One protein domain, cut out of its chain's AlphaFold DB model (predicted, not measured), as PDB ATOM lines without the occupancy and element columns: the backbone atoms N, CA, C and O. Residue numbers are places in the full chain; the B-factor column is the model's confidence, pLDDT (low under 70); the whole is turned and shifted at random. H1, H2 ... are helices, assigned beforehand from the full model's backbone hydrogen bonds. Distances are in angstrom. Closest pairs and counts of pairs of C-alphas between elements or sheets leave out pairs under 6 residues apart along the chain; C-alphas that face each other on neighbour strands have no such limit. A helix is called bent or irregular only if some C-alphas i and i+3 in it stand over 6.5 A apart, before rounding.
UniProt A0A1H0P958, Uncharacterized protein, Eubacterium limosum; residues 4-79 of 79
ATOM      1  N   SER A   4     418.241   8.923 686.883       92.31
ATOM      2  CA  SER A   4     418.544   8.012 687.988       92.31
ATOM      3  C   SER A   4     420.041   7.938 688.297       92.31
ATOM      4  O   SER A   4     420.414   7.943 689.466       92.31
ATOM      5  N   GLU A   5     420.910   7.927 687.282       90.25
ATOM      6  CA  GLU A   5     422.366   7.997 687.480       90.25
ATOM      7  C   GLU A   5     422.776   9.310 688.153       90.25
ATOM      8  O   GLU A   5     423.557   9.301 689.100       90.25
ATOM      9  N   PHE A   6     422.198  10.432 687.722       89.50
ATOM     10  CA  PHE A   6     422.428  11.731 688.352       89.50
ATOM     11  C   PHE A   6     421.975  11.760 689.817       89.50
ATOM     12  O   PHE A   6     422.735  12.165 690.695       89.50
ATOM     13  N   ALA A   7     420.755  11.289 690.090       88.00
ATOM     14  CA  ALA A   7     420.202  11.230 691.438       88.00
ATOM     15  C   ALA A   7     421.028  10.319 692.361       88.00
ATOM     16  O   ALA A   7     421.225  10.640 693.531       88.00
ATOM     17  N   ASN A   8     421.563   9.210 691.841       88.69
ATOM     18  CA  ASN A   8     422.458   8.330 692.590       88.69
ATOM     19  C   ASN A   8     423.786   9.002 692.953       88.69
ATOM     20  O   ASN A   8     424.261   8.832 694.071       88.69
ATOM     21  N   LEU A   9     424.363   9.802 692.054       87.19
ATOM     22  CA  LEU A   9     425.586  10.554 692.345       87.19
ATOM     23  C   LEU A   9     425.352  11.671 693.372       87.19
ATOM     24  O   LEU A   9     426.222  11.948 694.197       87.19
ATOM     25  N   LEU A  10     424.168  12.286 693.359       86.75
ATOM     26  CA  LEU A  10     423.805  13.355 694.289       86.75
ATOM     27  C   LEU A  10     423.610  12.883 695.732       86.75
ATOM     28  O   LEU A  10     423.842  13.667 696.650       86.75
ATOM     29  N   GLN A  11     423.230  11.621 695.946       85.38
ATOM     30  CA  GLN A  11     422.917  11.098 697.282       85.38
ATOM     31  C   GLN A  11     424.058  11.269 698.294       85.38
ATOM     32  O   GLN A  11     423.792  11.391 699.483       85.38
ATOM     33  N   GLY A  12     425.317  11.335 697.849       80.56
ATOM     34  CA  GLY A  12     426.464  11.533 698.740       80.56
ATOM     35  C   GLY A  12     426.614  12.952 699.305       80.56
ATOM     36  O   GLY A  12     427.230  13.116 700.358       80.56
ATOM     37  N   ILE A  13     426.054  13.973 698.650       86.31
ATOM     38  CA  ILE A  13     426.248  15.391 699.018       86.31
ATOM     39  C   ILE A  13     424.996  16.056 699.592       86.31
ATOM     40  O   ILE A  13     424.984  17.270 699.794       86.31
ATOM     41  N   LEU A  14     423.933  15.282 699.818       87.94
ATOM     42  CA  LEU A  14     422.692  15.822 700.358       87.94
ATOM     43  C   LEU A  14     422.910  16.403 701.767       87.94
ATOM     44  O   LEU A  14     423.779  15.915 702.495       87.94
ATOM     45  N   PRO A  15     422.140  17.426 702.177       85.75
ATOM     46  CA  PRO A  15     422.325  18.099 703.463       85.75
ATOM     47  C   PRO A  15     422.302  17.152 704.666       85.75
ATOM     48  O   PRO A  15     423.027  17.365 705.630       85.75
ATOM     49  N   GLU A  16     421.496  16.099 704.617       87.31
ATOM     50  CA  GLU A  16     421.358  15.090 705.667       87.31
ATOM     51  C   GLU A  16     422.553  14.130 705.779       87.31
ATOM     52  O   GLU A  16     422.646  13.383 706.757       87.31
ATOM     53  N   THR A  17     423.481  14.131 704.817       93.19
ATOM     54  CA  THR A  17     424.680  13.296 704.902       93.19
ATOM     55  C   THR A  17     425.740  13.942 705.794       93.19
ATOM     56  O   THR A  17     425.805  15.169 705.908       93.19
ATOM     57  N   PRO A  18     426.654  13.148 706.385       92.81
ATOM     58  CA  PRO A  18     427.790  13.701 707.119       92.81
ATOM     59  C   PRO A  18     428.622  14.687 706.285       92.81
ATOM     60  O   PRO A  18     429.085  15.696 706.808       92.81
ATOM     61  N   LEU A  19     428.784  14.429 704.981       92.94
ATOM     62  CA  LEU A  19     429.498  15.334 704.083       92.94
ATOM     63  C   LEU A  19     428.714  16.634 703.861       92.94
ATOM     64  O   LEU A  19     429.304  17.710 703.957       92.94
ATOM     65  N   GLY A  20     427.403  16.544 703.623       92.94
ATOM     66  CA  GLY A  20     426.527  17.705 703.477       92.94
ATOM     67  C   GLY A  20     426.576  18.615 704.700       92.94
ATOM     68  O   GLY A  20     426.789  19.814 704.556       92.94
ATOM     69  N   GLN A  21     426.521  18.041 705.904       93.69
ATOM     70  CA  GLN A  21     426.649  18.789 707.158       93.69
ATOM     71  C   GLN A  21     427.988  19.538 707.266       93.69
ATOM     72  O   GLN A  21     428.011  20.717 707.621       93.69
ATOM     73  N   ILE A  22     429.109  18.889 706.925       95.31
ATOM     74  CA  ILE A  22     430.429  19.542 706.922       95.31
ATOM     75  C   ILE A  22     430.473  20.697 705.918       95.31
ATOM     76  O   ILE A  22     430.983  21.771 706.244       95.31
ATOM     77  N   VAL A  23     429.935  20.499 704.712       94.25
ATOM     78  CA  VAL A  23     429.862  21.548 703.688       94.25
ATOM     79  C   VAL A  23     429.003  22.714 704.180       94.25
ATOM     80  O   VAL A  23     429.452  23.856 704.109       94.25
ATOM     81  N   SER A  24     427.833  22.448 704.768       94.56
ATOM     82  CA  SER A  24     426.968  23.479 705.353       94.56
ATOM     83  C   SER A  24     427.692  24.297 706.425       94.56
ATOM     84  O   SER A  24     427.645  25.522 706.381       94.56
ATOM     85  N   ILE A  25     428.432  23.653 707.336       96.81
ATOM     86  CA  ILE A  25     429.222  24.348 708.367       96.81
ATOM     87  C   ILE A  25     430.284  25.263 707.737       96.81
ATOM     88  O   ILE A  25     430.465  26.400 708.173       96.81
ATOM     89  N   ARG A  26     431.004  24.782 706.717       95.62
ATOM     90  CA  ARG A  26     432.085  25.543 706.066       95.62
ATOM     91  C   ARG A  26     431.559  26.742 705.275       95.62
ATOM     92  O   ARG A  26     432.178  27.810 705.312       95.62
ATOM     93  N   CYS A  27     430.433  26.560 704.588       95.19
ATOM     94  CA  CYS A  27     429.815  27.557 703.717       95.19
ATOM     95  C   CYS A  27     428.928  28.574 704.452       95.19
ATOM     96  O   CYS A  27     428.492  29.532 703.822       95.19
ATOM     97  N   GLU A  28     428.653  28.396 705.747       97.06
ATOM     98  CA  GLU A  28     427.791  29.316 706.492       97.06
ATOM     99  C   GLU A  28     428.429  30.708 706.675       97.06
ATOM    100  O   GLU A  28     429.575  30.848 707.130       97.06
ATOM    101  N   GLU A  29     427.642  31.742 706.362       96.25
ATOM    102  CA  GLU A  29     428.010  33.165 706.438       96.25
ATOM    103  C   GLU A  29     426.971  34.023 707.174       96.25
ATOM    104  O   GLU A  29     427.232  35.182 707.513       96.25
ATOM    105  N   ASN A  30     425.786  33.482 707.457       97.75
ATOM    106  CA  ASN A  30     424.755  34.184 708.196       97.75
ATOM    107  C   ASN A  30     425.167  34.333 709.664       97.75
ATOM    108  O   ASN A  30     425.196  33.376 710.438       97.75
ATOM    109  N   LYS A  31     425.421  35.579 710.068       96.69
ATOM    110  CA  LYS A  31     425.842  35.932 711.430       96.69
ATOM    111  C   LYS A  31     424.867  35.464 712.507       96.69
ATOM    112  O   LYS A  31     425.316  35.128 713.595       96.69
ATOM    113  N   GLU A  32     423.567  35.444 712.231       97.81
ATOM    114  CA  GLU A  32     422.581  34.984 713.212       97.81
ATOM    115  C   GLU A  32     422.666  33.474 713.425       97.81
ATOM    116  O   GLU A  32     422.512  33.022 714.551       97.81
ATOM    117  N   ILE A  33     422.995  32.705 712.385       97.12
ATOM    118  CA  ILE A  33     423.191  31.254 712.490       97.12
ATOM    119  C   ILE A  33     424.513  30.950 713.202       97.12
ATOM    120  O   ILE A  33     424.552  30.139 714.127       97.12
ATOM    121  N   LEU A  34     425.583  31.659 712.831       97.25
ATOM    122  CA  LEU A  34     426.919  31.463 713.398       97.25
ATOM    123  C   LEU A  34     426.975  31.681 714.917       97.25
ATOM    124  O   LEU A  34     427.813  31.075 715.572       97.25
ATOM    125  N   LYS A  35     426.094  32.507 715.498       97.81
ATOM    126  CA  LYS A  35     426.020  32.711 716.959       97.81
ATOM    127  C   LYS A  35     425.642  31.449 717.734       97.81
ATOM    128  O   LYS A  35     425.964  31.352 718.913       97.81
ATOM    129  N   TYR A  36     424.939  30.522 717.090       97.81
ATOM    130  CA  TYR A  36     424.454  29.293 717.713       97.81
ATOM    131  C   TYR A  36     425.300  28.072 717.347       97.81
ATOM    132  O   TYR A  36     424.941  26.954 717.711       97.81
ATOM    133  N   PHE A  37     426.412  28.266 716.631       98.06
ATOM    134  CA  PHE A  37     427.329  27.175 716.335       98.06
ATOM    135  C   PHE A  37     427.931  26.612 717.623       98.06
ATOM    136  O   PHE A  37     428.292  27.332 718.554       98.06
ATOM    137  N   THR A  38     428.072  25.293 717.661       98.31
ATOM    138  CA  THR A  38     428.814  24.630 718.728       98.31
ATOM    139  C   THR A  38     430.312  24.937 718.603       98.31
ATOM    140  O   THR A  38     430.792  25.293 717.518       98.31
ATOM    141  N   PRO A  39     431.100  24.746 719.677       98.38
ATOM    142  CA  PRO A  39     432.553  24.895 719.608       98.38
ATOM    143  C   PRO A  39     433.197  24.057 718.490       98.38
ATOM    144  O   PRO A  39     434.091  24.537 717.795       98.38
ATOM    145  N   ASP A  40     432.702  22.838 718.257       97.88
ATOM    146  CA  ASP A  40     433.201  21.972 717.186       97.88
ATOM    147  C   ASP A  40     432.846  22.478 715.786       97.88
ATOM    148  O   ASP A  40     433.677  22.412 714.880       97.88
ATOM    149  N   GLN A  41     431.644  23.028 715.592       97.75
ATOM    150  CA  GLN A  41     431.260  23.631 714.313       97.75
ATOM    151  C   GLN A  41     432.123  24.857 714.001       97.75
ATOM    152  O   GLN A  41     432.602  25.012 712.875       97.75
ATOM    153  N   HIS A  42     432.395  25.692 715.008       98.12
ATOM    154  CA  HIS A  42     433.343  26.793 714.871       98.12
ATOM    155  C   HIS A  42     434.742  26.302 714.509       98.12
ATOM    156  O   HIS A  42     435.339  26.843 713.580       98.12
ATOM    157  N   ARG A  43     435.244  25.263 715.183       97.94
ATOM    158  CA  ARG A  43     436.549  24.664 714.880       97.94
ATOM    159  C   ARG A  43     436.629  24.205 713.423       97.94
ATOM    160  O   ARG A  43     437.506  24.658 712.700       97.94
ATOM    161  N   ILE A  44     435.664  23.408 712.955       97.44
ATOM    162  CA  ILE A  44     435.615  22.914 711.566       97.44
ATOM    163  C   ILE A  44     435.645  24.067 710.553       97.44
ATOM    164  O   ILE A  44     436.373  24.002 709.560       97.44
ATOM    165  N   ARG A  45     434.852  25.119 710.785       96.88
ATOM    166  CA  ARG A  45     434.783  26.282 709.889       96.88
ATOM    167  C   ARG A  45     436.078  27.097 709.908       96.88
ATOM    168  O   ARG A  45     436.540  27.519 708.851       96.88
ATOM    169  N   ASN A  46     436.644  27.336 711.087       95.88
ATOM    170  CA  ASN A  46     437.837  28.162 711.256       95.88
ATOM    171  C   ASN A  46     439.085  27.467 710.707       95.88
ATOM    172  O   ASN A  46     439.840  28.104 709.978       95.88
ATOM    173  N   ASP A  47     439.249  26.168 710.975       95.69
ATOM    174  CA  ASP A  47     440.346  25.358 710.435       95.69
ATOM    175  C   ASP A  47     440.325  25.387 708.900       95.69
ATOM    176  O   ASP A  47     441.342  25.656 708.263       95.69
ATOM    177  N   TRP A  48     439.140  25.198 708.303       94.94
ATOM    178  CA  TRP A  48     438.967  25.274 706.852       94.94
ATOM    179  C   TRP A  48     439.362  26.643 706.294       94.94
ATOM    180  O   TRP A  48     440.085  26.713 705.307       94.94
ATOM    181  N   ARG A  49     438.916  27.739 706.920       93.62
ATOM    182  CA  ARG A  49     439.240  29.095 706.450       93.62
ATOM    183  C   ARG A  49     440.705  29.450 706.631       93.62
ATOM    184  O   ARG A  49     441.227  30.177 705.800       93.62
ATOM    185  N   ALA A  50     441.357  28.958 707.680       91.06
ATOM    186  CA  ALA A  50     442.786  29.173 707.878       91.06
ATOM    187  C   ALA A  50     443.593  28.537 706.731       91.06
ATOM    188  O   ALA A  50     444.431  29.214 706.141       91.06
ATOM    189  N   GLN A  51     443.246  27.294 706.371       89.00
ATOM    190  CA  GLN A  51     443.823  26.498 705.268       89.00
ATOM    191  C   GLN A  51     443.398  26.932 703.853       89.00
ATOM    192  O   GLN A  51     443.697  26.268 702.871       89.00
ATOM    193  N   HIS A  52     442.551  27.950 703.738       87.38
ATOM    194  CA  HIS A  52     442.127  28.493 702.442       87.38
ATOM    195  C   HIS A  52     442.165  30.021 702.486       87.38
ATOM    196  O   HIS A  52     441.446  30.704 701.753       87.38
ATOM    197  N   SER A  53     442.952  30.569 703.412       86.00
ATOM    198  CA  SER A  53     443.151  32.003 703.524       86.00
ATOM    199  C   SER A  53     444.212  32.426 702.521       86.00
ATOM    200  O   SER A  53     445.206  31.733 702.341       86.00
ATOM    201  N   ALA A  54     444.055  33.612 701.933       77.88
ATOM    202  CA  ALA A  54     445.081  34.184 701.061       77.88
ATOM    203  C   ALA A  54     446.449  34.304 701.763       77.88
ATOM    204  O   ALA A  54     447.477  34.313 701.103       77.88
ATOM    205  N   VAL A  55     446.459  34.352 703.102       78.56
ATOM    206  CA  VAL A  55     447.670  34.397 703.932       78.56
ATOM    207  C   VAL A  55     448.465  33.091 703.868       78.56
ATOM    208  O   VAL A  55     449.682  33.117 704.053       78.56
ATOM    209  N   GLU A  56     447.828  31.948 703.618       80.06
ATOM    210  CA  GLU A  56     448.557  30.687 703.479       80.06
ATOM    211  C   GLU A  56     449.512  30.729 702.281       80.06
ATOM    212  O   GLU A  56     450.689  30.402 702.441       80.06
ATOM    213  N   ASP A  57     449.035  31.237 701.142       82.19
ATOM    214  CA  ASP A  57     449.787  31.322 699.885       82.19
ATOM    215  C   ASP A  57     450.894  32.395 699.899       82.19
ATOM    216  O   ASP A  57     451.750  32.424 699.014       82.19
ATOM    217  N   MET A  58     450.902  33.283 700.899       85.81
ATOM    218  CA  MET A  58     451.897  34.351 701.007       85.81
ATOM    219  C   MET A  58     453.266  33.827 701.444       85.81
ATOM    220  O   MET A  58     453.406  33.023 702.376       85.81
ATOM    221  N   THR A  59     454.307  34.390 700.838       89.25
ATOM    222  CA  THR A  59     455.694  34.177 701.250       89.25
ATOM    223  C   THR A  59     455.965  34.793 702.625       89.25
ATOM    224  O   THR A  59     455.292  35.725 703.068       89.25
ATOM    225  N   ASN A  60     457.004  34.310 703.315       88.75
ATOM    226  CA  ASN A  60     457.400  34.877 704.610       88.75
ATOM    227  C   ASN A  60     457.755  36.370 704.508       88.75
ATOM    228  O   ASN A  60     457.414  37.133 705.403       88.75
ATOM    229  N   ALA A  61     458.371  36.797 703.400       90.50
ATOM    230  CA  ALA A  61     458.718  38.199 703.173       90.50
ATOM    231  C   ALA A  61     457.475  39.098 703.056       90.50
ATOM    232  O   ALA A  61     457.450  40.199 703.603       90.50
ATOM    233  N   GLU A  62     456.425  38.630 702.376       89.81
ATOM    234  CA  GLU A  62     455.156  39.363 702.281       89.81
ATOM    235  C   GLU A  62     454.457  39.436 703.643       89.81
ATOM    236  O   GLU A  62     453.998  40.504 704.037       89.81
ATOM    237  N   LYS A  63     454.467  38.340 704.416       89.38
ATOM    238  CA  LYS A  63     453.927  38.316 705.788       89.38
ATOM    239  C   LYS A  63     454.642  39.308 706.711       89.38
ATOM    240  O   LYS A  63     453.999  39.991 707.505       89.38
ATOM    241  N   GLU A  64     455.969  39.391 706.627       92.19
ATOM    242  CA  GLU A  64     456.768  40.342 707.411       92.19
ATOM    243  C   GLU A  64     456.458  41.795 707.043       92.19
ATOM    244  O   GLU A  64     456.316  42.638 707.932       92.19
ATOM    245  N   LYS A  65     456.305  42.081 705.746       93.75
ATOM    246  CA  LYS A  65     455.940  43.410 705.254       93.75
ATOM    247  C   LYS A  65     454.563  43.841 705.766       93.75
ATOM    248  O   LYS A  65     454.452  44.923 706.340       93.75
ATOM    249  N   ASP A  66     453.550  42.991 705.620       90.69
ATOM    250  CA  ASP A  66     452.188  43.282 706.081       90.69
ATOM    251  C   ASP A  66     452.150  43.519 707.598       90.69
ATOM    252  O   ASP A  66     451.526  44.470 708.076       90.69
ATOM    253  N   ASN A  67     452.889  42.716 708.371       93.12
ATOM    254  CA  ASN A  67     453.016  42.917 709.814       93.12
ATOM    255  C   ASN A  67     453.640  44.277 710.160       93.12
ATOM    256  O   ASN A  67     453.165  44.948 711.079       93.12
ATOM    257  N   ALA A  68     454.682  44.702 709.439       95.06
ATOM    258  CA  ALA A  68     455.312  46.003 709.650       95.06
ATOM    259  C   ALA A  68     454.356  47.166 709.329       95.06
ATOM    260  O   ALA A  68     454.287  48.139 710.085       95.06
ATOM    261  N   GLU A  69     453.573  47.057 708.252       95.19
ATOM    262  CA  GLU A  69     452.561  48.056 707.886       95.19
ATOM    263  C   GLU A  69     451.461  48.169 708.953       95.19
ATOM    264  O   GLU A  69     451.095  49.280 709.355       95.19
ATOM    265  N   ILE A  70     450.985  47.036 709.480       94.69
ATOM    266  CA  ILE A  70     449.998  47.001 710.568       94.69
ATOM    267  C   ILE A  70     450.561  47.644 711.841       94.69
ATOM    268  O   ILE A  70     449.870  48.443 712.477       94.69
ATOM    269  N   GLN A  71     451.810  47.341 712.219       95.12
ATOM    270  CA  GLN A  71     452.447  47.943 713.397       95.12
ATOM    271  C   GLN A  71     452.521  49.469 713.295       95.12
ATOM    272  O   GLN A  71     452.199  50.172 714.254       95.12
ATOM    273  N   GLU A  72     452.894  49.989 712.127       96.56
ATOM    274  CA  GLU A  72     452.963  51.431 711.897       96.56
ATOM    275  C   GLU A  72     451.575  52.085 711.926       96.56
ATOM    276  O   GLU A  72     451.408  53.185 712.461       96.56
ATOM    277  N   LEU A  73     450.555  51.404 711.396       96.06
ATOM    278  CA  LEU A  73     449.173  51.874 711.453       96.06
ATOM    279  C   LEU A  73     448.665  51.955 712.902       96.06
ATOM    280  O   LEU A  73     448.078  52.966 713.288       96.06
ATOM    281  N   LEU A  74     448.945  50.937 713.720       95.81
ATOM    282  CA  LEU A  74     448.597  50.922 715.145       95.81
ATOM    283  C   LEU A  74     449.324  52.025 715.919       95.81
ATOM    284  O   LEU A  74     448.698  52.719 716.720       95.81
ATOM    285  N   ARG A  75     450.614  52.244 715.636       96.00
ATOM    286  CA  ARG A  75     451.392  53.342 716.226       96.00
ATOM    287  C   ARG A  75     450.762  54.702 715.934       96.00
ATOM    288  O   ARG A  75     450.730  55.546 716.815       96.00
ATOM    289  N   LYS A  76     450.253  54.923 714.719       96.00
ATOM    290  CA  LYS A  76     449.584  56.182 714.345       96.00
ATOM    291  C   LYS A  76     448.194  56.341 714.958       96.00
ATOM    292  O   LYS A  76     447.768  57.465 715.186       96.00
ATOM    293  N   ALA A  77     447.467  55.243 715.151       95.62
ATOM    294  CA  ALA A  77     446.100  55.281 715.661       95.62
ATOM    295  C   ALA A  77     446.031  55.462 717.186       95.62
ATOM    296  O   ALA A  77     445.078  56.062 717.681       95.62
ATOM    297  N   PHE A  78     447.013  54.928 717.917       93.56
ATOM    298  CA  PHE A  78     446.991  54.857 719.384       93.56
ATOM    299  C   PHE A  78     448.216  55.480 720.075       93.56
ATOM    300  O   PHE A  78     448.282  55.445 721.304       93.56
ATOM    301  N   GLY A  79     449.186  55.990 719.312       74.31
ATOM    302  CA  GLY A  79     450.395  56.655 719.812       74.31
ATOM    303  C   GLY A  79     450.345  58.171 719.729       74.31
ATOM    304  O   GLY A  79     449.511  58.709 718.968       74.31
TER     305      GLY A  79
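This is residues 4 to 79 of the 79 residues of an uncharacterized protein of Eubacterium limosum (UniProt A0A1H0P958). The longest helix, H5, sticks out at one end of an extended, zigzag row of helices, joined to the rest by a link without named elements. In the middle, H2 and H4 meet at a steep tilt with short H3 in the turn between them, and H1 reaches out at the other end. The 76 printed residues hold five named helices, H1 to H5 in chain order, and no named strand: the class is all helix. The radius of gyration of the C-alphas is 19.3 A, and the spans are 64 by 30 by 17 A.

Find C-alpha 60 at (457.400, 34.877, 704.610); from there H5 runs 26.9 A to C-alpha 78 at (446.991, 54.857, 719.384). Going back along the chain, H4 is residues 39 to 50, 16.1 A, H3 residues 31 to 34, 5.0 A, and H2 residues 18 to 27, 14.4 A. H1, residues 4 to 13, begins at C-alpha 4 at (418.544, 8.012, 687.988) and spans 15.3 A; it is irregular, but only just, with C-alphas 9 and 12 6.53 A apart.

H5 touches no helix, and residues 64 to 79 stand free. Look next at H2 and H4, which touch at a steep tilt of 64 degrees, the same way; their closest C-alphas, of Arg 26 and Arg 45, are 4.7 A apart. H1 and H2 touch only at the corner, closest at the C-alphas of Ile 13 and Gly 20, 5.0 A. H3 and H4 are apart, only just, at 8.1 A between their closest C-alphas. Each O i to N i+4 pair is within hydrogen-bond range in H2, H4 and H5, and 4 of 6 in H1; H3 is too short for such a pair.

The C-alphas of Ser 4 and Gly 79 are the two farthest apart, 66.3 A. The printed part has no cut and no long link, and no printed residue has a pLDDT under 70.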